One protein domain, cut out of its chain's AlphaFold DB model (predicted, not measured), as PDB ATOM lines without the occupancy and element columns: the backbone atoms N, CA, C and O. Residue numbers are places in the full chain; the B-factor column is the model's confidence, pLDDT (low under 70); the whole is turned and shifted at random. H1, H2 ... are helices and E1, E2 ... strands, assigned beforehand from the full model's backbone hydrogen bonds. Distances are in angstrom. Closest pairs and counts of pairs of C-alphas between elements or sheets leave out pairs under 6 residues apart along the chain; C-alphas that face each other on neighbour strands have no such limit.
ATOM      1  N   LYS A  83     -67.913   7.692  -7.052       88.69
ATOM      2  CA  LYS A  83     -68.662   6.552  -6.508       88.69
ATOM      3  C   LYS A  83     -68.271   6.269  -5.063       88.69
ATOM      4  O   LYS A  83     -69.155   6.020  -4.249       88.69
ATOM      5  N   ALA A  84     -66.978   6.353  -4.747       87.62
ATOM      6  CA  ALA A  84     -66.482   6.186  -3.385       87.62
ATOM      7  C   ALA A  84     -67.018   7.287  -2.459       87.62
ATOM      8  O   ALA A  84     -67.516   6.998  -1.377       87.62
ATOM      9  N   GLU A  85     -66.987   8.549  -2.894       87.69
ATOM     10  CA  GLU A  85     -67.450   9.660  -2.054       87.69
ATOM     11  C   GLU A  85     -68.980   9.652  -1.879       87.69
ATOM     12  O   GLU A  85     -69.474   9.895  -0.780       87.69
ATOM     13  N   ILE A  86     -69.755   9.280  -2.910       90.44
ATOM     14  CA  ILE A  86     -71.210   9.064  -2.782       90.44
ATOM     15  C   ILE A  86     -71.492   7.927  -1.783       90.44
ATOM     16  O   ILE A  86     -72.342   8.073  -0.903       90.44
ATOM     17  N   MET A  87     -70.771   6.805  -1.881       92.31
ATOM     18  CA  MET A  87     -70.955   5.656  -0.984       92.31
ATOM     19  C   MET A  87     -70.463   5.931   0.441       92.31
ATOM     20  O   MET A  87     -71.055   5.421   1.388       92.31
ATOM     21  N   LYS A  88     -69.479   6.814   0.627       90.50
ATOM     22  CA  LYS A  88     -69.092   7.343   1.940       90.50
ATOM     23  C   LYS A  88     -70.265   8.058   2.610       90.50
ATOM     24  O   LYS A  88     -70.540   7.799   3.780       90.50
ATOM     25  N   GLN A  89     -71.013   8.888   1.880       89.12
ATOM     26  CA  GLN A  89     -72.221   9.527   2.424       89.12
ATOM     27  C   GLN A  89     -73.337   8.509   2.692       89.12
ATOM     28  O   GLN A  89     -74.013   8.592   3.716       89.12
ATOM     29  N   TYR A  90     -73.495   7.502   1.829       91.81
ATOM     30  CA  TYR A  90     -74.441   6.413   2.081       91.81
ATOM     31  C   TYR A  90     -74.065   5.577   3.317       91.81
ATOM     32  O   TYR A  90     -74.938   5.191   4.086       91.81
ATOM     33  N   SER A  91     -72.774   5.366   3.597       92.94
ATOM     34  CA  SER A  91     -72.324   4.633   4.791       92.94
ATOM     35  C   SER A  91     -72.730   5.316   6.105       92.94
ATOM     36  O   SER A  91     -73.047   4.638   7.081       92.94
ATOM     37  N   LYS A  92     -72.836   6.655   6.116       91.25
ATOM     38  CA  LYS A  92     -73.421   7.402   7.242       91.25
ATOM     39  C   LYS A  92     -74.906   7.066   7.433       91.25
ATOM     40  O   LYS A  92     -75.353   6.898   8.564       91.25
ATOM     41  N   ALA A  93     -75.650   6.914   6.331       90.81
ATOM     42  CA  ALA A  93     -77.048   6.470   6.341       90.81
ATOM     43  C   ALA A  93     -77.197   5.074   6.953       90.81
ATOM     44  O   ALA A  93     -78.077   4.841   7.779       90.81
ATOM     45  N   LEU A  94     -76.316   4.155   6.550       92.44
ATOM     46  CA  LEU A  94     -76.290   2.781   7.044       92.44
ATOM     47  C   LEU A  94     -75.968   2.718   8.539       92.44
ATOM     48  O   LEU A  94     -76.554   1.917   9.257       92.44
ATOM     49  N   PHE A  95     -75.095   3.596   9.037       92.69
ATOM     50  CA  PHE A  95     -74.794   3.666  10.467       92.69
ATOM     51  C   PHE A  95     -76.020   4.049  11.309       92.69
ATOM     52  O   PHE A  95     -76.269   3.423  12.336       92.69
ATOM     53  N   ALA A  96     -76.822   5.018  10.852       86.75
ATOM     54  CA  ALA A  96     -78.069   5.412  11.520       86.75
ATOM     55  C   ALA A  96     -79.168   4.331  11.454       86.75
ATOM     56  O   ALA A  96     -80.055   4.285  12.303       86.75
ATOM     57  N   ASN A  97     -79.111   3.453  10.453       91.19
ATOM     58  CA  ASN A  97     -79.951   2.260  10.377       91.19
ATOM     59  C   ASN A  97     -79.459   1.159  11.334       91.19
ATOM     60  O   ASN A  97     -80.270   0.468  11.940       91.19
ATOM     61  N   GLN A  98     -78.146   1.028  11.537       91.56
ATOM     62  CA  GLN A  98     -77.568  -0.027  12.371       91.56
ATOM     63  C   GLN A  98     -77.783   0.181  13.878       91.56
ATOM     64  O   GLN A  98     -77.854  -0.804  14.610       91.56
ATOM     65  N   TYR A  99     -77.891   1.430  14.337       91.38
ATOM     66  CA  TYR A  99     -78.008   1.768  15.756       91.38
ATOM     67  C   TYR A  99     -79.209   2.666  16.032       91.38
ATOM     68  O   TYR A  99     -79.432   3.653  15.332       91.38
ATOM     69  N   SER A 100     -79.944   2.351  17.094       90.19
ATOM     70  CA  SER A 100     -80.959   3.241  17.653       90.19
ATOM     71  C   SER A 100     -80.325   4.392  18.450       90.19
ATOM     72  O   SER A 100     -79.149   4.342  18.820       90.19
ATOM     73  N   LEU A 101     -81.104   5.430  18.779       88.69
ATOM     74  CA  LEU A 101     -80.629   6.528  19.636       88.69
ATOM     75  C   LEU A 101     -80.166   6.021  21.010       88.69
ATOM     76  O   LEU A 101     -79.186   6.529  21.559       88.69
ATOM     77  N   LYS A 102     -80.841   4.994  21.542       89.56
ATOM     78  CA  LYS A 102     -80.472   4.358  22.809       89.56
ATOM     79  C   LYS A 102     -79.136   3.623  22.711       89.56
ATOM     80  O   LYS A 102     -78.316   3.764  23.615       89.56
ATOM     81  N   ASP A 103     -78.884   2.900  21.618       89.94
ATOM     82  CA  ASP A 103     -77.604   2.201  21.403       89.94
ATOM     83  C   ASP A 103     -76.417   3.170  21.325       89.94
ATOM     84  O   ASP A 103     -75.297   2.828  21.709       89.94
ATOM     85  N   LEU A 104     -76.677   4.387  20.842       88.69
ATOM     86  CA  LEU A 104     -75.706   5.476  20.737       88.69
ATOM     87  C   LEU A 104     -75.564   6.295  22.033       88.69
ATOM     88  O   LEU A 104     -74.769   7.235  22.069       88.69
ATOM     89  N   GLY A 105     -76.319   5.962  23.087       86.06
ATOM     90  CA  GLY A 105     -76.281   6.661  24.374       86.06
ATOM     91  C   GLY A 105     -76.803   8.099  24.315       86.06
ATOM     92  O   GLY A 105     -76.401   8.931  25.127       86.06
ATOM     93  N   VAL A 106     -77.670   8.421  23.349       85.19
ATOM     94  CA  VAL A 106     -78.221   9.770  23.194       85.19
ATOM     95  C   VAL A 106     -79.395   9.954  24.151       85.19
ATOM     96  O   VAL A 106     -80.476   9.399  23.955       85.19
ATOM     97  N   GLU A 107     -79.197  10.765  25.190       80.94
ATOM     98  CA  GLU A 107     -80.270  11.147  26.108       80.94
ATOM     99  C   GLU A 107     -81.243  12.117  25.425       80.94
ATOM    100  O   GLU A 107     -80.876  13.222  25.019       80.94
ATOM    101  N   THR A 108     -82.511  11.717  25.310       79.69
ATOM    102  CA  THR A 108     -83.569  12.543  24.713       79.69
ATOM    103  C   THR A 108     -84.823  12.543  25.580       79.69
ATOM    104  O   THR A 108     -85.023  11.670  26.422       79.69
ATOM    105  N   SER A 109     -85.710  13.509  25.346       76.81
ATOM    106  CA  SER A 109     -87.045  13.532  25.955       76.81
ATOM    107  C   SER A 109     -88.066  12.649  25.221       76.81
ATOM    108  O   SER A 109     -89.262  12.769  25.483       76.81
ATOM    109  N   LEU A 110     -87.634  11.855  24.236       75.81
ATOM    110  CA  LEU A 110     -88.506  10.947  23.489       75.81
ATOM    111  C   LEU A 110     -88.875   9.744  24.361       75.81
ATOM    112  O   LEU A 110     -88.143   9.414  25.294       75.81
ATOM    113  N   ASP A 111     -89.994   9.083  24.066       74.38
ATOM    114  CA  ASP A 111     -90.339   7.847  24.767       74.38
ATOM    115  C   ASP A 111     -89.309   6.738  24.493       74.38
ATOM    116  O   ASP A 111     -88.585   6.760  23.495       74.38
ATOM    117  N   GLU A 112     -89.230   5.765  25.400       76.25
ATOM    118  CA  GLU A 112     -88.215   4.712  25.347       76.25
ATOM    119  C   GLU A 112     -88.275   3.885  24.050       76.25
ATOM    120  O   GLU A 112     -87.241   3.463  23.538       76.25
ATOM    121  N   GLU A 113     -89.459   3.671  23.478       72.69
ATOM    122  CA  GLU A 113     -89.595   2.877  22.260       72.69
ATOM    123  C   GLU A 113     -89.115   3.628  21.018       72.69
ATOM    124  O   GLU A 113     -88.487   3.040  20.131       72.69
ATOM    125  N   LEU A 114     -89.343   4.939  20.964       75.50
ATOM    126  CA  LEU A 114     -88.733   5.791  19.949       75.50
ATOM    127  C   LEU A 114     -87.216   5.831  20.060       75.50
ATOM    128  O   LEU A 114     -86.534   5.773  19.038       75.50
ATOM    129  N   GLN A 115     -86.682   5.874  21.279       82.25
ATOM    130  CA  GLN A 115     -85.235   5.812  21.479       82.25
ATOM    131  C   GLN A 115     -84.647   4.477  21.005       82.25
ATOM    132  O   GLN A 115     -83.533   4.467  20.489       82.25
ATOM    133  N   ASN A 116     -85.405   3.380  21.120       85.56
ATOM    134  CA  ASN A 116     -85.046   2.054  20.598       85.56
ATOM    135  C   ASN A 116     -85.256   1.908  19.078       85.56
ATOM    136  O   ASN A 116     -84.963   0.855  18.516       85.56
ATOM    137  N   SER A 117     -85.819   2.910  18.396       83.81
ATOM    138  CA  SER A 117     -86.140   2.801  16.972       83.81
ATOM    139  C   SER A 117     -84.941   3.177  16.099       83.81
ATOM    140  O   SER A 117     -84.382   4.267  16.224       83.81
ATOM    141  N   HIS A 118     -84.590   2.283  15.175       89.25
ATOM    142  CA  HIS A 118     -83.564   2.477  14.145       89.25
ATOM    143  C   HIS A 118     -84.067   3.409  13.034       89.25
ATOM    144  O   HIS A 118     -85.271   3.457  12.785       89.25
ATOM    145  N   TYR A 119     -83.184   4.143  12.349       88.62
ATOM    146  CA  TYR A 119     -83.580   5.168  11.372       88.62
ATOM    147  C   TYR A 119     -83.475   4.704   9.916       88.62
ATOM    148  O   TYR A 119     -82.576   3.949   9.552       88.62
ATOM    149  N   SER A 120     -84.370   5.190   9.052       90.38
ATOM    150  CA  SER A 120     -84.346   4.852   7.628       90.38
ATOM    151  C   SER A 120     -83.151   5.474   6.914       90.38
ATOM    152  O   SER A 120     -83.025   6.696   6.767       90.38
ATOM    153  N   SER A 121     -82.304   4.589   6.401       90.19
ATOM    154  CA  SER A 121     -81.166   4.916   5.553       90.19
ATOM    155  C   SER A 121     -81.621   5.552   4.235       90.19
ATOM    156  O   SER A 121     -81.027   6.539   3.796       90.19
ATOM    157  N   SER A 122     -82.718   5.075   3.633       88.44
ATOM    158  CA  SER A 122     -83.254   5.630   2.383       88.44
ATOM    159  C   SER A 122     -83.833   7.021   2.578       88.44
ATOM    160  O   SER A 122     -83.640   7.886   1.721       88.44
ATOM    161  N   TYR A 123     -84.542   7.267   3.685       87.12
ATOM    162  CA  TYR A 123     -85.038   8.606   3.995       87.12
ATOM    163  C   TYR A 123     -83.873   9.579   4.146       87.12
ATOM    164  O   TYR A 123     -83.831  10.596   3.455       87.12
ATOM    165  N   TYR A 124     -82.896   9.231   4.987       86.31
ATOM    166  CA  TYR A 124     -81.737  10.084   5.220       86.31
ATOM    167  C   TYR A 124     -80.977  10.392   3.931       86.31
ATOM    168  O   TYR A 124     -80.701  11.553   3.624       86.31
ATOM    169  N   PHE A 125     -80.661   9.361   3.149       89.19
ATOM    170  CA  PHE A 125     -79.893   9.545   1.930       89.19
ATOM    171  C   PHE A 125     -80.662  10.383   0.900       89.19
ATOM    172  O   PHE A 125     -80.075  11.233   0.236       89.19
ATOM    173  N   ASN A 126     -81.990  10.245   0.822       87.88
ATOM    174  CA  ASN A 126     -82.812  11.139   0.005       87.88
ATOM    175  C   ASN A 126     -82.781  12.595   0.493       87.88
ATOM    176  O   ASN A 126     -82.722  13.497  -0.342       87.88
ATOM    177  N   THR A 127     -82.776  12.846   1.805       85.12
ATOM    178  CA  THR A 127     -82.589  14.199   2.349       85.12
ATOM    179  C   THR A 127     -81.217  14.764   1.979       85.12
ATOM    180  O   THR A 127     -81.135  15.918   1.563       85.12
ATOM    181  N   LEU A 128     -80.152  13.958   2.054       85.50
ATOM    182  CA  LEU A 128     -78.813  14.370   1.621       85.50
ATOM    183  C   LEU A 128     -78.778  14.754   0.140       85.50
ATOM    184  O   LEU A 128     -78.194  15.774  -0.206       85.50
ATOM    185  N   LYS A 129     -79.424  13.979  -0.741       88.50
ATOM    186  CA  LYS A 129     -79.459  14.267  -2.189       88.50
ATOM    187  C   LYS A 129     -80.073  15.629  -2.523       88.50
ATOM    188  O   LYS A 129     -79.709  16.240  -3.526       88.50
ATOM    189  N   GLN A 130     -80.946  16.147  -1.664       88.12
ATOM    190  CA  GLN A 130     -81.542  17.476  -1.818       88.12
ATOM    191  C   GLN A 130     -80.635  18.620  -1.336       88.12
ATOM    192  O   GLN A 130     -80.939  19.784  -1.593       88.12
ATOM    193  N   GLN A 131     -79.540  18.324  -0.631       88.81
ATOM    194  CA  GLN A 131     -78.606  19.345  -0.170       88.81
ATOM    195  C   GLN A 131     -77.702  19.827  -1.305       88.81
ATOM    196  O   GLN A 131     -77.351  19.084  -2.223       88.81
ATOM    197  N   LYS A 132     -77.278  21.089  -1.206       90.25
ATOM    198  CA  LYS A 132     -76.208  21.629  -2.045       90.25
ATOM    199  C   LYS A 132     -74.880  21.021  -1.628       90.25
ATOM    200  O   LYS A 132     -74.617  20.911  -0.432       90.25
ATOM    201  N   ILE A 133     -74.022  20.730  -2.598       89.25
ATOM    202  CA  ILE A 133     -72.687  20.167  -2.350       89.25
ATOM    203  C   ILE A 133     -71.878  21.064  -1.400       89.25
ATOM    204  O   ILE A 133     -71.257  20.559  -0.467       89.25
ATOM    205  N   SER A 134     -71.996  22.390  -1.546       86.88
ATOM    206  CA  SER A 134     -71.396  23.393  -0.650       86.88
ATOM    207  C   SER A 134     -71.739  23.242   0.831       86.88
ATOM    208  O   SER A 134     -71.032  23.788   1.671       86.88
ATOM    209  N   ASN A 135     -72.830  22.549   1.160       85.62
ATOM    210  CA  ASN A 135     -73.324  22.397   2.526       85.62
ATOM    211  C   ASN A 135     -72.983  21.023   3.126       85.62
ATOM    212  O   ASN A 135     -73.297  20.782   4.284       85.62
ATOM    213  N   MET A 136     -72.356  20.129   2.354       81.94
ATOM    214  CA  MET A 136     -72.037  18.760   2.780       81.94
ATOM    215  C   MET A 136     -70.676  18.638   3.487       81.94
ATOM    216  O   MET A 136     -70.287  17.530   3.851       81.94
ATOM    217  N   ASN A 137     -69.948  19.751   3.668       78.06
ATOM    218  CA  ASN A 137     -68.620  19.808   4.301       78.06
ATOM    219  C   ASN A 137     -67.623  18.781   3.724       78.06
ATOM    220  O   ASN A 137     -66.969  18.047   4.461       78.06
ATOM    221  N   LEU A 138     -67.534  18.703   2.393       80.94
ATOM    222  CA  LEU A 138     -66.580  17.830   1.703       80.94
ATOM    223  C   LEU A 138     -65.206  18.504   1.607       80.94
ATOM    224  O   LEU A 138     -65.134  19.689   1.291       80.94
ATOM    225  N   ASP A 139     -64.125  17.742   1.773       76.12
ATOM    226  CA  ASP A 139     -62.760  18.286   1.695       76.12
ATOM    227  C   ASP A 139     -62.369  18.712   0.267       76.12
ATOM    228  O   ASP A 139     -61.745  19.750   0.064       76.12
ATOM    229  N   LEU A 140     -62.739  17.910  -0.741       78.25
ATOM    230  CA  LEU A 140     -62.302  18.101  -2.135       78.25
ATOM    231  C   LEU A 140     -63.462  18.174  -3.152       78.25
ATOM    232  O   LEU A 140     -63.300  18.762  -4.220       78.25
ATOM    233  N   GLY A 141     -64.647  17.644  -2.826       80.62
ATOM    234  CA  GLY A 141     -65.761  17.449  -3.768       80.62
ATOM    235  C   GLY A 141     -65.769  16.054  -4.402       80.62
ATOM    236  O   GLY A 141     -65.045  15.170  -3.949       80.62
ATOM    237  N   PHE A 142     -66.600  15.845  -5.425       85.31
ATOM    238  CA  PHE A 142     -66.793  14.535  -6.065       85.31
ATOM    239  C   PHE A 142     -65.920  14.338  -7.308       85.31
ATOM    240  O   PHE A 142     -65.315  13.282  -7.459       85.31
ATOM    241  N   ASP A 143     -65.874  15.343  -8.183       84.12
ATOM    242  CA  ASP A 143     -65.045  15.417  -9.389       84.12
ATOM    243  C   ASP A 143     -64.752  16.897  -9.736       84.12
ATOM    244  O   ASP A 143     -65.116  17.816  -8.991       84.12
ATOM    245  N   ASP A 144     -64.105  17.139 -10.880       82.38
ATOM    246  CA  ASP A 144     -63.779  18.484 -11.368       82.38
ATOM    247  C   ASP A 144     -65.010  19.376 -11.629       82.38
ATOM    248  O   ASP A 144     -64.903  20.606 -11.553       82.38
ATOM    249  N   GLU A 145     -66.164  18.777 -11.933       84.38
ATOM    250  CA  GLU A 145     -67.441  19.456 -12.196       84.38
ATOM    251  C   GLU A 145     -68.172  19.778 -10.879       84.38
ATOM    252  O   GLU A 145     -68.741  20.859 -10.706       84.38
ATOM    253  N   PHE A 146     -68.079  18.877  -9.902       87.75
ATOM    254  CA  PHE A 146     -68.797  18.897  -8.633       87.75
ATOM    255  C   PHE A 146     -67.845  19.069  -7.439       87.75
ATOM    256  O   PHE A 146     -67.735  18.211  -6.559       87.75
ATOM    257  N   LYS A 147     -67.164  20.218  -7.393       88.62
ATOM    258  CA  LYS A 147     -66.227  20.590  -6.315       88.62
ATOM    259  C   LYS A 147     -66.932  20.865  -4.984       88.62
ATOM    260  O   LYS A 147     -68.115  21.198  -4.964       88.62
ATOM    261  N   ALA A 148     -66.178  20.827  -3.881       86.00
ATOM    262  CA  ALA A 148     -66.684  21.037  -2.518       86.00
ATOM    263  C   ALA A 148     -67.528  22.313  -2.331       86.00
ATOM    264  O   ALA A 148     -68.453  22.321  -1.537       86.00
ATOM    265  N   TYR A 149     -67.249  23.381  -3.082       85.88
ATOM    266  CA  TYR A 149     -67.964  24.663  -3.022       85.88
ATOM    267  C   TYR A 149     -69.088  24.803  -4.070       85.88
ATOM    268  O   TYR A 149     -69.612  25.903  -4.275       85.88
ATOM    269  N   SER A 150     -69.447  23.724  -4.774       88.12
ATOM    270  CA  SER A 150     -70.467  23.758  -5.825       88.12
ATOM    271  C   SER A 150     -71.857  24.078  -5.265       88.12
ATOM    272  O   SER A 150     -72.268  23.569  -4.221       88.12
ATOM    273  N   LYS A 151     -72.602  24.921  -5.992       89.62
ATOM    274  CA  LYS A 151     -74.002  25.258  -5.683       89.62
ATOM    275  C   LYS A 151     -75.000  24.225  -6.221       89.62
ATOM    276  O   LYS A 151     -76.180  24.359  -5.896       89.62
ATOM    277  N   SER A 152     -74.544  23.262  -7.030       90.56
ATOM    278  CA  SER A 152     -75.357  22.138  -7.512       90.56
ATOM    279  C   SER A 152     -75.847  21.276  -6.355       90.56
ATOM    280  O   SER A 152     -75.203  21.196  -5.301       90.56
ATOM    281  N   ASN A 153     -76.986  20.621  -6.561       89.88
ATOM    282  CA  ASN A 153     -77.511  19.663  -5.597       89.88
ATOM    283  C   ASN A 153     -76.772  18.325  -5.703       89.88
ATOM    284  O   ASN A 153     -76.343  17.916  -6.782       89.88
ATOM    285  N   PHE A 154     -76.675  17.605  -4.588       91.19
ATOM    286  CA  PHE A 154     -76.055  16.282  -4.543       91.19
ATOM    287  C   PHE A 154     -76.767  15.255  -5.450       91.19
ATOM    288  O   PHE A 154     -76.127  14.365  -6.003       91.19
ATOM    289  N   GLU A 155     -78.071  15.409  -5.694       93.06
ATOM    290  CA  GLU A 155     -78.831  14.583  -6.647       93.06
ATOM    291  C   GLU A 155     -78.269  14.652  -8.083       93.06
ATOM    292  O   GLU A 155     -78.312  13.659  -8.811       93.06
ATOM    293  N   GLU A 156     -77.701  15.788  -8.504       91.38
ATOM    294  CA  GLU A 156     -77.143  15.950  -9.857       91.38
ATOM    295  C   GLU A 156     -75.919  15.048 -10.060       91.38
ATOM    296  O   GLU A 156     -75.838  14.314 -11.046       91.38
ATOM    297  N   VAL A 157     -74.996  15.028  -9.092       91.38
ATOM    298  CA  VAL A 157     -73.846  14.118  -9.143       91.38
ATOM    299  C   VAL A 157     -74.278  12.670  -8.897       91.38
ATOM    300  O   VAL A 157     -73.807  11.767  -9.581       91.38
ATOM    301  N   TYR A 158     -75.232  12.426  -7.995       92.06
ATOM    302  CA  TYR A 158     -75.760  11.089  -7.724       92.06
ATOM    303  C   TYR A 158     -76.317  10.420  -8.988       92.06
ATOM    304  O   TYR A 158     -75.872   9.339  -9.382       92.06
ATOM    305  N   SER A 159     -77.246  11.103  -9.659       91.31
ATOM    306  CA  SER A 159     -77.928  10.609 -10.856       91.31
ATOM    307  C   SER A 159     -76.982  10.412 -12.043       91.31
ATOM    308  O   SER A 159     -77.297   9.641 -12.950       91.31
ATOM    309  N   LYS A 160     -75.788  11.027 -12.038       91.12
ATOM    310  CA  LYS A 160     -74.714  10.776 -13.017       91.12
ATOM    311  C   LYS A 160     -74.103   9.378 -12.861       91.12
ATOM    312  O   LYS A 160     -73.810   8.755 -13.883       91.12
ATOM    313  N   TYR A 161     -73.998   8.842 -11.643       89.94
ATOM    314  CA  TYR A 161     -73.275   7.589 -11.366       89.94
ATOM    315  C   TYR A 161     -74.146   6.402 -10.932       89.94
ATOM    316  O   TYR A 161     -73.746   5.260 -11.174       89.94
ATOM    317  N   PHE A 162     -75.313   6.639 -10.329       91.62
ATOM    318  CA  PHE A 162     -76.140   5.600  -9.703       91.62
ATOM    319  C   PHE A 162     -77.564   5.545 -10.257       91.62
ATOM    320  O   PHE A 162     -78.070   6.511 -10.831       91.62
ATOM    321  N   GLU A 163     -78.200   4.384 -10.101       85.00
ATOM    322  CA  GLU A 163     -79.635   4.216 -10.331       85.00
ATOM    323  C   GLU A 163     -80.460   4.989  -9.293       85.00
ATOM    324  O   GLU A 163     -79.978   5.346  -8.218       85.00
ATOM    325  N   SER A 164     -81.744   5.216  -9.571       77.50
ATOM    326  CA  SER A 164     -82.653   5.839  -8.602       77.50
ATOM    327  C   SER A 164     -82.836   5.005  -7.326       77.50
ATOM    328  O   SER A 164     -83.021   5.590  -6.259       77.50
ATOM    329  N   SER A 165     -82.745   3.671  -7.419       80.50
ATOM    330  CA  SER A 165     -82.763   2.749  -6.275       80.50
ATOM    331  C   SER A 165     -81.379   2.153  -6.053       80.50
ATOM    332  O   SER A 165     -80.888   1.390  -6.877       80.50
ATOM    333  N   LEU A 166     -80.748   2.503  -4.933       84.00
ATOM    334  CA  LEU A 166     -79.379   2.083  -4.637       84.00
ATOM    335  C   LEU A 166     -79.279   0.595  -4.261       84.00
ATOM    336  O   LEU A 166     -78.317  -0.072  -4.630       84.00
ATOM    337  N   ILE A 167     -80.281   0.100  -3.534       84.06
ATOM    338  CA  ILE A 167     -80.484  -1.310  -3.188       84.06
ATOM    339  C   ILE A 167     -81.740  -1.763  -3.934       84.06
ATOM    340  O   ILE A 167     -82.751  -1.054  -3.942       84.06
ATOM    341  N   ASN A 168     -81.668  -2.903  -4.610       81.44
ATOM    342  CA  ASN A 168     -82.755  -3.468  -5.405       81.44
ATOM    343  C   ASN A 168     -82.886  -4.979  -5.138       81.44
ATOM    344  O   ASN A 168     -82.202  -5.535  -4.283       81.44
ATOM    345  N   GLU A 169     -83.784  -5.654  -5.851       78.62
ATOM    346  CA  GLU A 169     -84.044  -7.092  -5.669       78.62
ATOM    347  C   GLU A 169     -82.846  -8.006  -5.985       78.62
ATOM    348  O   GLU A 169     -82.830  -9.156  -5.553       78.62
ATOM    349  N   ASN A 170     -81.835  -7.498  -6.700       82.44
ATOM    350  CA  ASN A 170     -80.600  -8.219  -7.010       82.44
ATOM    351  C   ASN A 170     -79.487  -7.966  -5.979       82.44
ATOM    352  O   ASN A 170     -78.422  -8.577  -6.070       82.44
ATOM    353  N   SER A 171     -79.704  -7.070  -5.012       86.94
ATOM    354  CA  SER A 171     -78.752  -6.787  -3.940       86.94
ATOM    355  C   SER A 171     -78.724  -7.927  -2.921       86.94
ATOM    356  O   SER A 171     -79.756  -8.330  -2.387       86.94
ATOM    357  N   VAL A 172     -77.528  -8.410  -2.591       88.44
ATOM    358  CA  VAL A 172     -77.317  -9.380  -1.514       88.44
ATOM    359  C   VAL A 172     -76.985  -8.631  -0.226       88.44
ATOM    360  O   VAL A 172     -75.966  -7.949  -0.136       88.44
ATOM    361  N   LEU A 173     -77.849  -8.752   0.781       87.38
ATOM    362  CA  LEU A 173     -77.645  -8.150   2.099       87.38
ATOM    363  C   LEU A 173     -77.259  -9.233   3.100       87.38
ATOM    364  O   LEU A 173     -77.993 -10.206   3.280       87.38
ATOM    365  N   ASP A 174     -76.112  -9.065   3.750       89.31
ATOM    366  CA  ASP A 174     -75.691  -9.975   4.808       89.31
ATOM    367  C   ASP A 174     -76.540  -9.801   6.080       89.31
ATOM    368  O   ASP A 174     -77.075  -8.724   6.360       89.31
ATOM    369  N   ASN A 175     -76.638 -10.864   6.882       83.94
ATOM    370  CA  ASN A 175     -77.405 -10.870   8.135       83.94
ATOM    371  C   ASN A 175     -76.839  -9.920   9.205       83.94
ATOM    372  O   ASN A 175     -77.515  -9.643  10.193       83.94
ATOM    373  N   SER A 176     -75.600  -9.450   9.042       86.62
ATOM    374  CA  SER A 176     -74.997  -8.416   9.891       86.62
ATOM    375  C   SER A 176     -75.639  -7.036   9.737       86.62
ATOM    376  O   SER A 176     -75.549  -6.216  10.653       86.62
ATOM    377  N   VAL A 177     -76.279  -6.767   8.597       88.62
ATOM    378  CA  VAL A 177     -77.001  -5.519   8.349       88.62
ATOM    379  C   VAL A 177     -78.330  -5.575   9.093       88.62
ATOM    380  O   VAL A 177     -79.036  -6.580   9.036       88.62
ATOM    381  N   TYR A 178     -78.700  -4.498   9.783       87.62
ATOM    382  CA  TYR A 178     -80.020  -4.415  10.400       87.62
ATOM    383  C   TYR A 178     -81.121  -4.451   9.325       87.62
ATOM    384  O   TYR A 178     -81.186  -3.598   8.443       87.62
ATOM    385  N   GLN A 179     -81.988  -5.465   9.385       84.88
ATOM    386  CA  GLN A 179     -83.038  -5.677   8.379       84.88
ATOM    387  C   GLN A 179     -84.453  -5.442   8.913       84.88
ATOM    388  O   GLN A 179     -85.377  -5.368   8.117       84.88
ATOM    389  N   ASN A 180     -84.648  -5.287  10.226       83.94
ATOM    390  CA  ASN A 180     -85.980  -5.065  10.801       83.94
ATOM    391  C   ASN A 180     -86.573  -3.700  10.393       83.94
ATOM    392  O   ASN A 180     -85.894  -2.840   9.831       83.94
ATOM    393  N   LYS A 181     -87.853  -3.479  10.725       85.88
ATOM    394  CA  LYS A 181     -88.543  -2.212  10.447       85.88
ATOM    395  C   LYS A 181     -87.822  -1.025  11.098       85.88
ATOM    396  O   LYS A 181     -87.377  -1.101  12.247       85.88
ATOM    397  N   VAL A 182     -87.753   0.080  10.367       87.25
ATOM    398  CA  VAL A 182     -87.098   1.337  10.741       87.25
ATOM    399  C   VAL A 182     -88.086   2.491  10.799       87.25
ATOM    400  O   VAL A 182     -89.151   2.484  10.184       87.25
ATOM    401  N   TYR A 183     -87.716   3.528  11.530       85.31
ATOM    402  CA  TYR A 183     -88.407   4.800  11.531       85.31
ATOM    403  C   TYR A 183     -88.091   5.586  10.256       85.31
ATOM    404  O   TYR A 183     -86.935   5.917   9.983       85.31
ATOM    405  N   ASN A 184     -89.123   5.925   9.489       84.94
ATOM    406  CA  ASN A 184     -89.002   6.738   8.287       84.94
ATOM    407  C   ASN A 184     -89.985   7.910   8.383       84.94
ATOM    408  O   ASN A 184     -91.177   7.711   8.171       84.94
ATOM    409  N   PRO A 185     -89.518   9.143   8.635       75.56
ATOM    410  CA  PRO A 185     -90.389  10.305   8.809       75.56
ATOM    411  C   PRO A 185     -91.448  10.509   7.718       75.56
ATOM    412  O   PRO A 185     -92.541  10.983   8.008       75.56
ATOM    413  N   LYS A 186     -91.145  10.150   6.462       71.69
ATOM    414  CA  LYS A 186     -92.041  10.383   5.319       71.69
ATOM    415  C   LYS A 186     -93.189   9.377   5.234       71.69
ATOM    416  O   LYS A 186     -94.261   9.717   4.748       71.69
ATOM    417  N   SER A 187     -92.957   8.133   5.642       65.56
ATOM    418  CA  SER A 187     -93.975   7.072   5.651       65.56
ATOM    419  C   SER A 187     -94.624   6.910   7.028       65.56
ATOM    420  O   SER A 187     -95.777   6.498   7.112       65.56
ATOM    421  N   SER A 188     -93.921   7.282   8.101       57.16
ATOM    422  CA  SER A 188     -94.387   7.245   9.490       57.16
ATOM    423  C   SER A 188     -95.309   8.420   9.862       57.16
ATOM    424  O   SER A 188     -96.070   8.305  10.822       57.16
ATOM    425  N   ILE A 189     -95.285   9.530   9.112       59.56
ATOM    426  CA  ILE A 189     -96.238  10.651   9.204       59.56
ATOM    427  C   ILE A 189     -96.806  10.890   7.796       59.56
ATOM    428  O   ILE A 189     -96.119  11.462   6.951       59.56
ATOM    429  N   ILE A 719     -67.689  10.268  11.830       87.75
ATOM    430  CA  ILE A 719     -66.374  10.186  11.192       87.75
ATOM    431  C   ILE A 719     -66.347   8.938  10.310       87.75
ATOM    432  O   ILE A 719     -66.703   7.849  10.764       87.75
ATOM    433  N   VAL A 720     -65.931   9.102   9.049       88.75
ATOM    434  CA  VAL A 720     -65.860   8.010   8.068       88.75
ATOM    435  C   VAL A 720     -64.455   7.901   7.495       88.75
ATOM    436  O   VAL A 720     -63.990   8.816   6.813       88.75
ATOM    437  N   GLU A 721     -63.817   6.758   7.721       88.38
ATOM    438  CA  GLU A 721     -62.566   6.379   7.069       88.38
ATOM    439  C   GLU A 721     -62.868   5.485   5.860       88.38
ATOM    440  O   GLU A 721     -63.538   4.456   5.987       88.38
ATOM    441  N   THR A 722     -62.368   5.873   4.687       85.44
ATOM    442  CA  THR A 722     -62.598   5.154   3.428       85.44
ATOM    443  C   THR A 722     -61.363   4.358   3.032       85.44
ATOM    444  O   THR A 722     -60.271   4.911   2.920       85.44
ATOM    445  N   THR A 723     -61.544   3.075   2.734       84.44
ATOM    446  CA  THR A 723     -60.542   2.230   2.079       84.44
ATOM    447  C   THR A 723     -61.109   1.718   0.758       84.44
ATOM    448  O   THR A 723     -62.120   1.015   0.727       84.44
ATOM    449  N   VAL A 724     -60.470   2.076  -0.357       77.81
ATOM    450  CA  VAL A 724     -60.821   1.532  -1.678       77.81
ATOM    451  C   VAL A 724     -60.094   0.200  -1.840       77.81
ATOM    452  O   VAL A 724     -58.868   0.173  -1.907       77.81
ATOM    453  N   VAL A 725     -60.847  -0.902  -1.868       78.50
ATOM    454  CA  VAL A 725     -60.287  -2.259  -1.995       78.50
ATOM    455  C   VAL A 725     -60.158  -2.653  -3.464       78.50
ATOM    456  O   VAL A 725     -59.162  -3.258  -3.852       78.50
ATOM    457  N   ASP A 726     -61.155  -2.293  -4.276       77.94
ATOM    458  CA  ASP A 726     -61.193  -2.514  -5.726       77.94
ATOM    459  C   ASP A 726     -62.067  -1.438  -6.411       77.94
ATOM    460  O   ASP A 726     -62.785  -0.693  -5.744       77.94
ATOM    461  N   GLN A 727     -62.065  -1.365  -7.749       76.94
ATOM    462  CA  GLN A 727     -62.853  -0.410  -8.548       76.94
ATOM    463  C   GLN A 727     -64.350  -0.412  -8.207       76.94
ATOM    464  O   GLN A 727     -65.019   0.618  -8.323       76.94
ATOM    465  N   ASN A 728     -64.880  -1.558  -7.780       84.75
ATOM    466  CA  ASN A 728     -66.284  -1.730  -7.423       84.75
ATOM    467  C   ASN A 728     -66.484  -2.174  -5.969       84.75
ATOM    468  O   ASN A 728     -67.605  -2.512  -5.610       84.75
ATOM    469  N   LYS A 729     -65.439  -2.180  -5.132       89.81
ATOM    470  CA  LYS A 729     -65.522  -2.621  -3.735       89.81
ATOM    471  C   LYS A 729     -64.892  -1.604  -2.800       89.81
ATOM    472  O   LYS A 729     -63.702  -1.299  -2.892       89.81
ATOM    473  N   TYR A 730     -65.698  -1.137  -1.860       91.81
ATOM    474  CA  TYR A 730     -65.340  -0.074  -0.937       91.81
ATOM    475  C   TYR A 730     -65.572  -0.515   0.500       91.81
ATOM    476  O   TYR A 730     -66.561  -1.182   0.801       91.81
ATOM    477  N   GLU A 731     -64.676  -0.110   1.390       92.62
ATOM    478  CA  GLU A 731     -64.811  -0.321   2.824       92.62
ATOM    479  C   GLU A 731     -64.878   1.026   3.541       92.62
ATOM    480  O   GLU A 731     -64.030   1.894   3.332       92.62
ATOM    481  N   TYR A 732     -65.883   1.185   4.399       93.62
ATOM    482  CA  TYR A 732     -66.118   2.394   5.182       93.62
ATOM    483  C   TYR A 732     -66.148   2.040   6.659       93.62
ATOM    484  O   TYR A 732     -67.051   1.332   7.102       93.62
ATOM    485  N   LEU A 733     -65.181   2.530   7.429       94.06
ATOM    486  CA  LEU A 733     -65.247   2.478   8.884       94.06
ATOM    487  C   LEU A 733     -65.934   3.750   9.372       94.06
ATOM    488  O   LEU A 733     -65.365   4.838   9.301       94.06
ATOM    489  N   VAL A 734     -67.168   3.603   9.839       93.25
ATOM    490  CA  VAL A 734     -67.981   4.699  10.364       93.25
ATOM    491  C   VAL A 734     -67.952   4.641  11.885       93.25
ATOM    492  O   VAL A 734     -68.112   3.568  12.473       93.25
ATOM    493  N   SER A 735     -67.735   5.789  12.521       91.88
ATOM    494  CA  SER A 735     -67.628   5.886  13.976       91.88
ATOM    495  C   SER A 735     -68.402   7.067  14.557       91.88
ATOM    496  O   SER A 735     -68.458   8.149  13.967       91.88
ATOM    497  N   TYR A 736     -68.988   6.825  15.730       90.25
ATOM    498  CA  TYR A 736     -69.645   7.805  16.592       90.25
ATOM    499  C   TYR A 736     -69.359   7.433  18.045       90.25
ATOM    500  O   TYR A 736     -69.710   6.333  18.469       90.25
ATOM    501  N   ASN A 737     -68.747   8.338  18.811       87.00
ATOM    502  CA  ASN A 737     -68.297   8.058  20.177       87.00
ATOM    503  C   ASN A 737     -67.471   6.750  20.250       87.00
ATOM    504  O   ASN A 737     -66.453   6.624  19.571       87.00
ATOM    505  N   ASP A 738     -67.901   5.786  21.064       85.56
ATOM    506  CA  ASP A 738     -67.299   4.459  21.230       85.56
ATOM    507  C   ASP A 738     -67.764   3.443  20.169       85.56
ATOM    508  O   ASP A 738     -67.164   2.380  20.025       85.56
ATOM    509  N   LYS A 739     -68.814   3.742  19.395       88.81
ATOM    510  CA  LYS A 739     -69.378   2.807  18.414       88.81
ATOM    511  C   LYS A 739     -68.655   2.900  17.080       88.81
ATOM    512  O   LYS A 739     -68.499   3.980  16.506       88.81
ATOM    513  N   ARG A 740     -68.261   1.739  16.551       91.44
ATOM    514  CA  ARG A 740     -67.574   1.603  15.263       91.44
ATOM    515  C   ARG A 740     -68.177   0.465  14.451       91.44
ATOM    516  O   ARG A 740     -68.249  -0.670  14.922       91.44
ATOM    517  N   THR A 741     -68.543   0.755  13.207       93.81
ATOM    518  CA  THR A 741     -69.023  -0.252  12.253       93.81
ATOM    519  C   THR A 741     -68.281  -0.109  10.941       93.81
ATOM    520  O   THR A 741     -68.187   0.982  10.380       93.81
ATOM    521  N   LYS A 742     -67.768  -1.227  10.433       94.94
ATOM    522  CA  LYS A 742     -67.199  -1.318   9.096       94.94
ATOM    523  C   LYS A 742     -68.263  -1.823   8.126       94.94
ATOM    524  O   LYS A 742     -68.756  -2.937   8.292       94.94
ATOM    525  N   PHE A 743     -68.573  -1.026   7.109       95.25
ATOM    526  CA  PHE A 743     -69.423  -1.408   5.986       95.25
ATOM    527  C   PHE A 743     -68.568  -1.761   4.773       95.25
ATOM    528  O   PHE A 743     -67.744  -0.955   4.343       95.25
ATOM    529  N   THR A 744     -68.796  -2.936   4.199       95.00
ATOM    530  CA  THR A 744     -68.211  -3.347   2.922       95.00
ATOM    531  C   THR A 744     -69.300  -3.289   1.861       95.00
ATOM    532  O   THR A 744     -70.287  -4.018   1.953       95.00
ATOM    533  N   ILE A 745     -69.123  -2.408   0.875       93.44
ATOM    534  CA  ILE A 745     -70.095  -2.125  -0.184       93.44
ATOM    535  C   ILE A 745     -69.496  -2.536  -1.528       93.44
ATOM    536  O   ILE A 745     -68.468  -1.994  -1.944       93.44
ATOM    537  N   GLU A 746     -70.155  -3.464  -2.217       94.12
ATOM    538  CA  GLU A 746     -69.826  -3.846  -3.590       94.12
ATOM    539  C   GLU A 746     -70.865  -3.283  -4.560       94.12
ATOM    540  O   GLU A 746     -72.065  -3.296  -4.285       94.12
ATOM    541  N   LEU A 747     -70.391  -2.763  -5.690       93.00
ATOM    542  CA  LEU A 747     -71.211  -2.152  -6.725       93.00
ATOM    543  C   LEU A 747     -71.242  -3.016  -7.986       93.00
ATOM    544  O   LEU A 747     -70.233  -3.580  -8.405       93.00
ATOM    545  N   GLN A 748     -72.381  -3.018  -8.666       92.81
ATOM    546  CA  GLN A 748     -72.523  -3.544 -10.020       92.81
ATOM    547  C   GLN A 748     -73.199  -2.499 -10.907       92.81
ATOM    548  O   GLN A 748     -73.820  -1.563 -10.412       92.81
ATOM    549  N   GLN A 749     -73.023  -2.607 -12.224       90.06
ATOM    550  CA  GLN A 749     -73.653  -1.706 -13.186       90.06
ATOM    551  C   GLN A 749     -74.861  -2.361 -13.843       90.06
ATOM    552  O   GLN A 749     -74.862  -3.564 -14.113       90.06
ATOM    553  N   ASN A 750     -75.874  -1.548 -14.113       85.81
ATOM    554  CA  ASN A 750     -77.015  -1.918 -14.927       85.81
ATOM    555  C   ASN A 750     -76.707  -1.770 -16.430       85.81
ATOM    556  O   ASN A 750     -75.636  -1.304 -16.829       85.81
ATOM    557  N   GLU A 751     -77.679  -2.111 -17.277       83.06
ATOM    558  CA  GLU A 751     -77.559  -2.006 -18.740       83.06
ATOM    559  C   GLU A 751     -77.338  -0.565 -19.245       83.06
ATOM    560  O   GLU A 751     -76.854  -0.357 -20.354       83.06
ATOM    561  N   GLN A 752     -77.659   0.442 -18.430       82.25
ATOM    562  CA  GLN A 752     -77.511   1.871 -18.733       82.25
ATOM    563  C   GLN A 752     -76.189   2.454 -18.188       82.25
ATOM    564  O   GLN A 752     -75.984   3.668 -18.234       82.25
ATOM    565  N   GLY A 753     -75.301   1.614 -17.640       84.12
ATOM    566  CA  GLY A 753     -74.017   2.017 -17.056       84.12
ATOM    567  C   GLY A 753     -74.115   2.707 -15.687       84.12
ATOM    568  O   GLY A 753     -73.111   3.218 -15.183       84.12
ATOM    569  N   LYS A 754     -75.299   2.737 -15.066       89.81
ATOM    570  CA  LYS A 754     -75.524   3.257 -13.709       89.81
ATOM    571  C   LYS A 754     -75.235   2.175 -12.681       89.81
ATOM    572  O   LYS A 754     -75.520   1.005 -12.907       89.81
ATOM    573  N   SER A 755     -74.640   2.567 -11.559       92.44
ATOM    574  CA  SER A 755     -74.260   1.625 -10.502       92.44
ATOM    575  C   SER A 755     -75.397   1.410  -9.496       92.44
ATOM    576  O   SER A 755     -76.164   2.333  -9.228       92.44
ATOM    577  N   TYR A 756     -75.458   0.219  -8.912       91.12
ATOM    578  CA  TYR A 756     -76.282  -0.153  -7.757       91.12
ATOM    579  C   TYR A 756     -75.442  -1.007  -6.792       91.12
ATOM    580  O   TYR A 756     -74.376  -1.496  -7.176       91.12
ATOM    581  N   ILE A 757     -75.885  -1.173  -5.546       92.12
ATOM    582  CA  ILE A 757     -75.216  -2.030  -4.557       92.12
ATOM    583  C   ILE A 757     -75.546  -3.489  -4.866       92.12
ATOM    584  O   ILE A 757     -76.696  -3.903  -4.749       92.12
ATOM    585  N   SER A 758     -74.547  -4.283  -5.235       92.75
ATOM    586  CA  SER A 758     -74.701  -5.727  -5.436       92.75
ATOM    587  C   SER A 758     -74.525  -6.517  -4.141       92.75
ATOM    588  O   SER A 758     -75.171  -7.549  -3.973       92.75
ATOM    589  N   SER A 759     -73.693  -6.035  -3.213       92.12
ATOM    590  CA  SER A 759     -73.476  -6.673  -1.911       92.12
ATOM    591  C   SER A 759     -73.230  -5.645  -0.809       92.12
ATOM    592  O   SER A 759     -72.483  -4.683  -1.011       92.12
ATOM    593  N   LEU A 760     -73.840  -5.860   0.361       92.44
ATOM    594  CA  LEU A 760     -73.621  -5.063   1.566       92.44
ATOM    595  C   LEU A 760     -73.383  -5.965   2.781       92.44
ATOM    596  O   LEU A 760     -74.216  -6.809   3.115       92.44
ATOM    597  N   VAL A 761     -72.269  -5.722   3.474       92.56
ATOM    598  CA  VAL A 761     -71.892  -6.416   4.714       92.56
ATOM    599  C   VAL A 761     -71.549  -5.393   5.791       92.56
ATOM    600  O   VAL A 761     -70.873  -4.403   5.503       92.56
ATOM    601  N   ALA A 762     -71.969  -5.640   7.032       91.38
ATOM    602  CA  ALA A 762     -71.571  -4.868   8.203       91.38
ATOM    603  C   ALA A 762     -70.709  -5.722   9.150       91.38
ATOM    604  O   ALA A 762     -70.869  -6.932   9.268       91.38
ATOM    605  N   SER A 763     -69.764  -5.107   9.853       89.31
ATOM    606  CA  SER A 763     -69.026  -5.774  10.931       89.31
ATOM    607  C   SER A 763     -68.724  -4.784  12.046       89.31
ATOM    608  O   SER A 763     -68.230  -3.682  11.789       89.31
ATOM    609  N   GLN A 764     -69.048  -5.156  13.284       81.00
ATOM    610  CA  GLN A 764     -68.600  -4.413  14.459       81.00
ATOM    611  C   GLN A 764     -67.117  -4.704  14.674       81.00
ATOM    612  O   GLN A 764     -66.669  -5.840  14.510       81.00
ATOM    613  N   LYS A 765     -66.342  -3.663  14.971       56.69
ATOM    614  CA  LYS A 765     -64.917  -3.811  15.258       56.69
ATOM    615  C   LYS A 765     -64.746  -3.703  16.769       56.69
ATOM    616  O   LYS A 765     -64.806  -2.596  17.292       56.69
TER     617      LYS A 765
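What this domain is: This is residues 83 to 189 and 719 to 765 of the 782 residues of an uncharacterized protein of Spiroplasma helicoides (UniProt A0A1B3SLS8). A twisted sheet of four antiparallel strands curls round one long helix, H1, which lies in the middle of the domain. On the side of H1 away from the sheet, H3 packs on it, H4 meets the end of H3, and long loops join these parts. The small helices H2 and H5 lie farthest out, and residues 172 to 173 pair with E4 at the sheet's edge. The printed part has 154 residues, in the order H1 H2 H3 H4 H5 E1 E2 E3 E4, with sheet order E1 E2 E3 E4; its class is mixed, helices and strands. It is compact, with a radius of gyration of the C-alphas of 15.7 A and spans of 45 by 33 by 31 A.

How they stand to each other: E1, residues 719 to 726, E2, residues 729 to 736, E3, residues 739 to 749, and E4, residues 755 to 764, form a meander, each strand the antiparallel neighbour of the one before. E1 and E2 are a hairpin, with N 723 and O 731 2.8 A apart, within hydrogen-bond range. In the hairpin E2 and E3, N 732 and O 743 are 2.8 A apart. In the hairpin E3 and E4, N 742 and O 763 are 2.8 A apart. E4 bends by 57 degrees at residue 758. H1, residues 83 to 98, is on the sheet, making two layers, a helix on one face of a sheet; its closest C-alphas to E2 are those of Ser 91 and Tyr 732, 6.6 A. H3, residues 121 to 129, touches H1 at Ala 93 and Ser 121, closest C-alphas 4.5 A, at a steep tilt of 42 degrees, opposite ways. H4, residues 154 to 161, touches H3 about perpendicular, at 75 degrees; the closest C-alphas, those of Lys 129 and Glu 155, are 4.5 A apart. H4 only grazes the sheet, with residues 158 to 161. H2, residues 112 to 115, touches no helix. H5, residues 185 to 188, is close to but not clearly touching H3, the closest C-alphas being those of Tyr 123 and Lys 186, 7.3 A. Every O i to N i+4 pair is within hydrogen-bond range in H3, 11 of 12 in H1 and 3 of 4 in H4; H2 and H5 are too short for such a pair.

Where its parts are: E3 is 32.2 A long, E4 26.3 A, E2 23.2 A and E1 21.8 A. H1 is 21.9 A long, from C-alpha 83 at (-68.662, 6.552, -6.508), with a kink of 27 degrees near residue 90. H3 measures 12.3 A and H4 11.4 A. E4 ends at C-alpha 764, (-68.600, -4.413, 14.459).

The domain as a whole: The two farthest C-alphas, of Ser 109 and Glu 751, are 48.3 A apart. Residues 190 to 718 are not printed, and C-alphas 189 and 719 are 29.9 A apart across this cut. The links H1 to H2, H3 to H4 and H4 to H5 are long. The mean pLDDT of the printed part is 86.3; residues 187 to 189 and 765 are under 70.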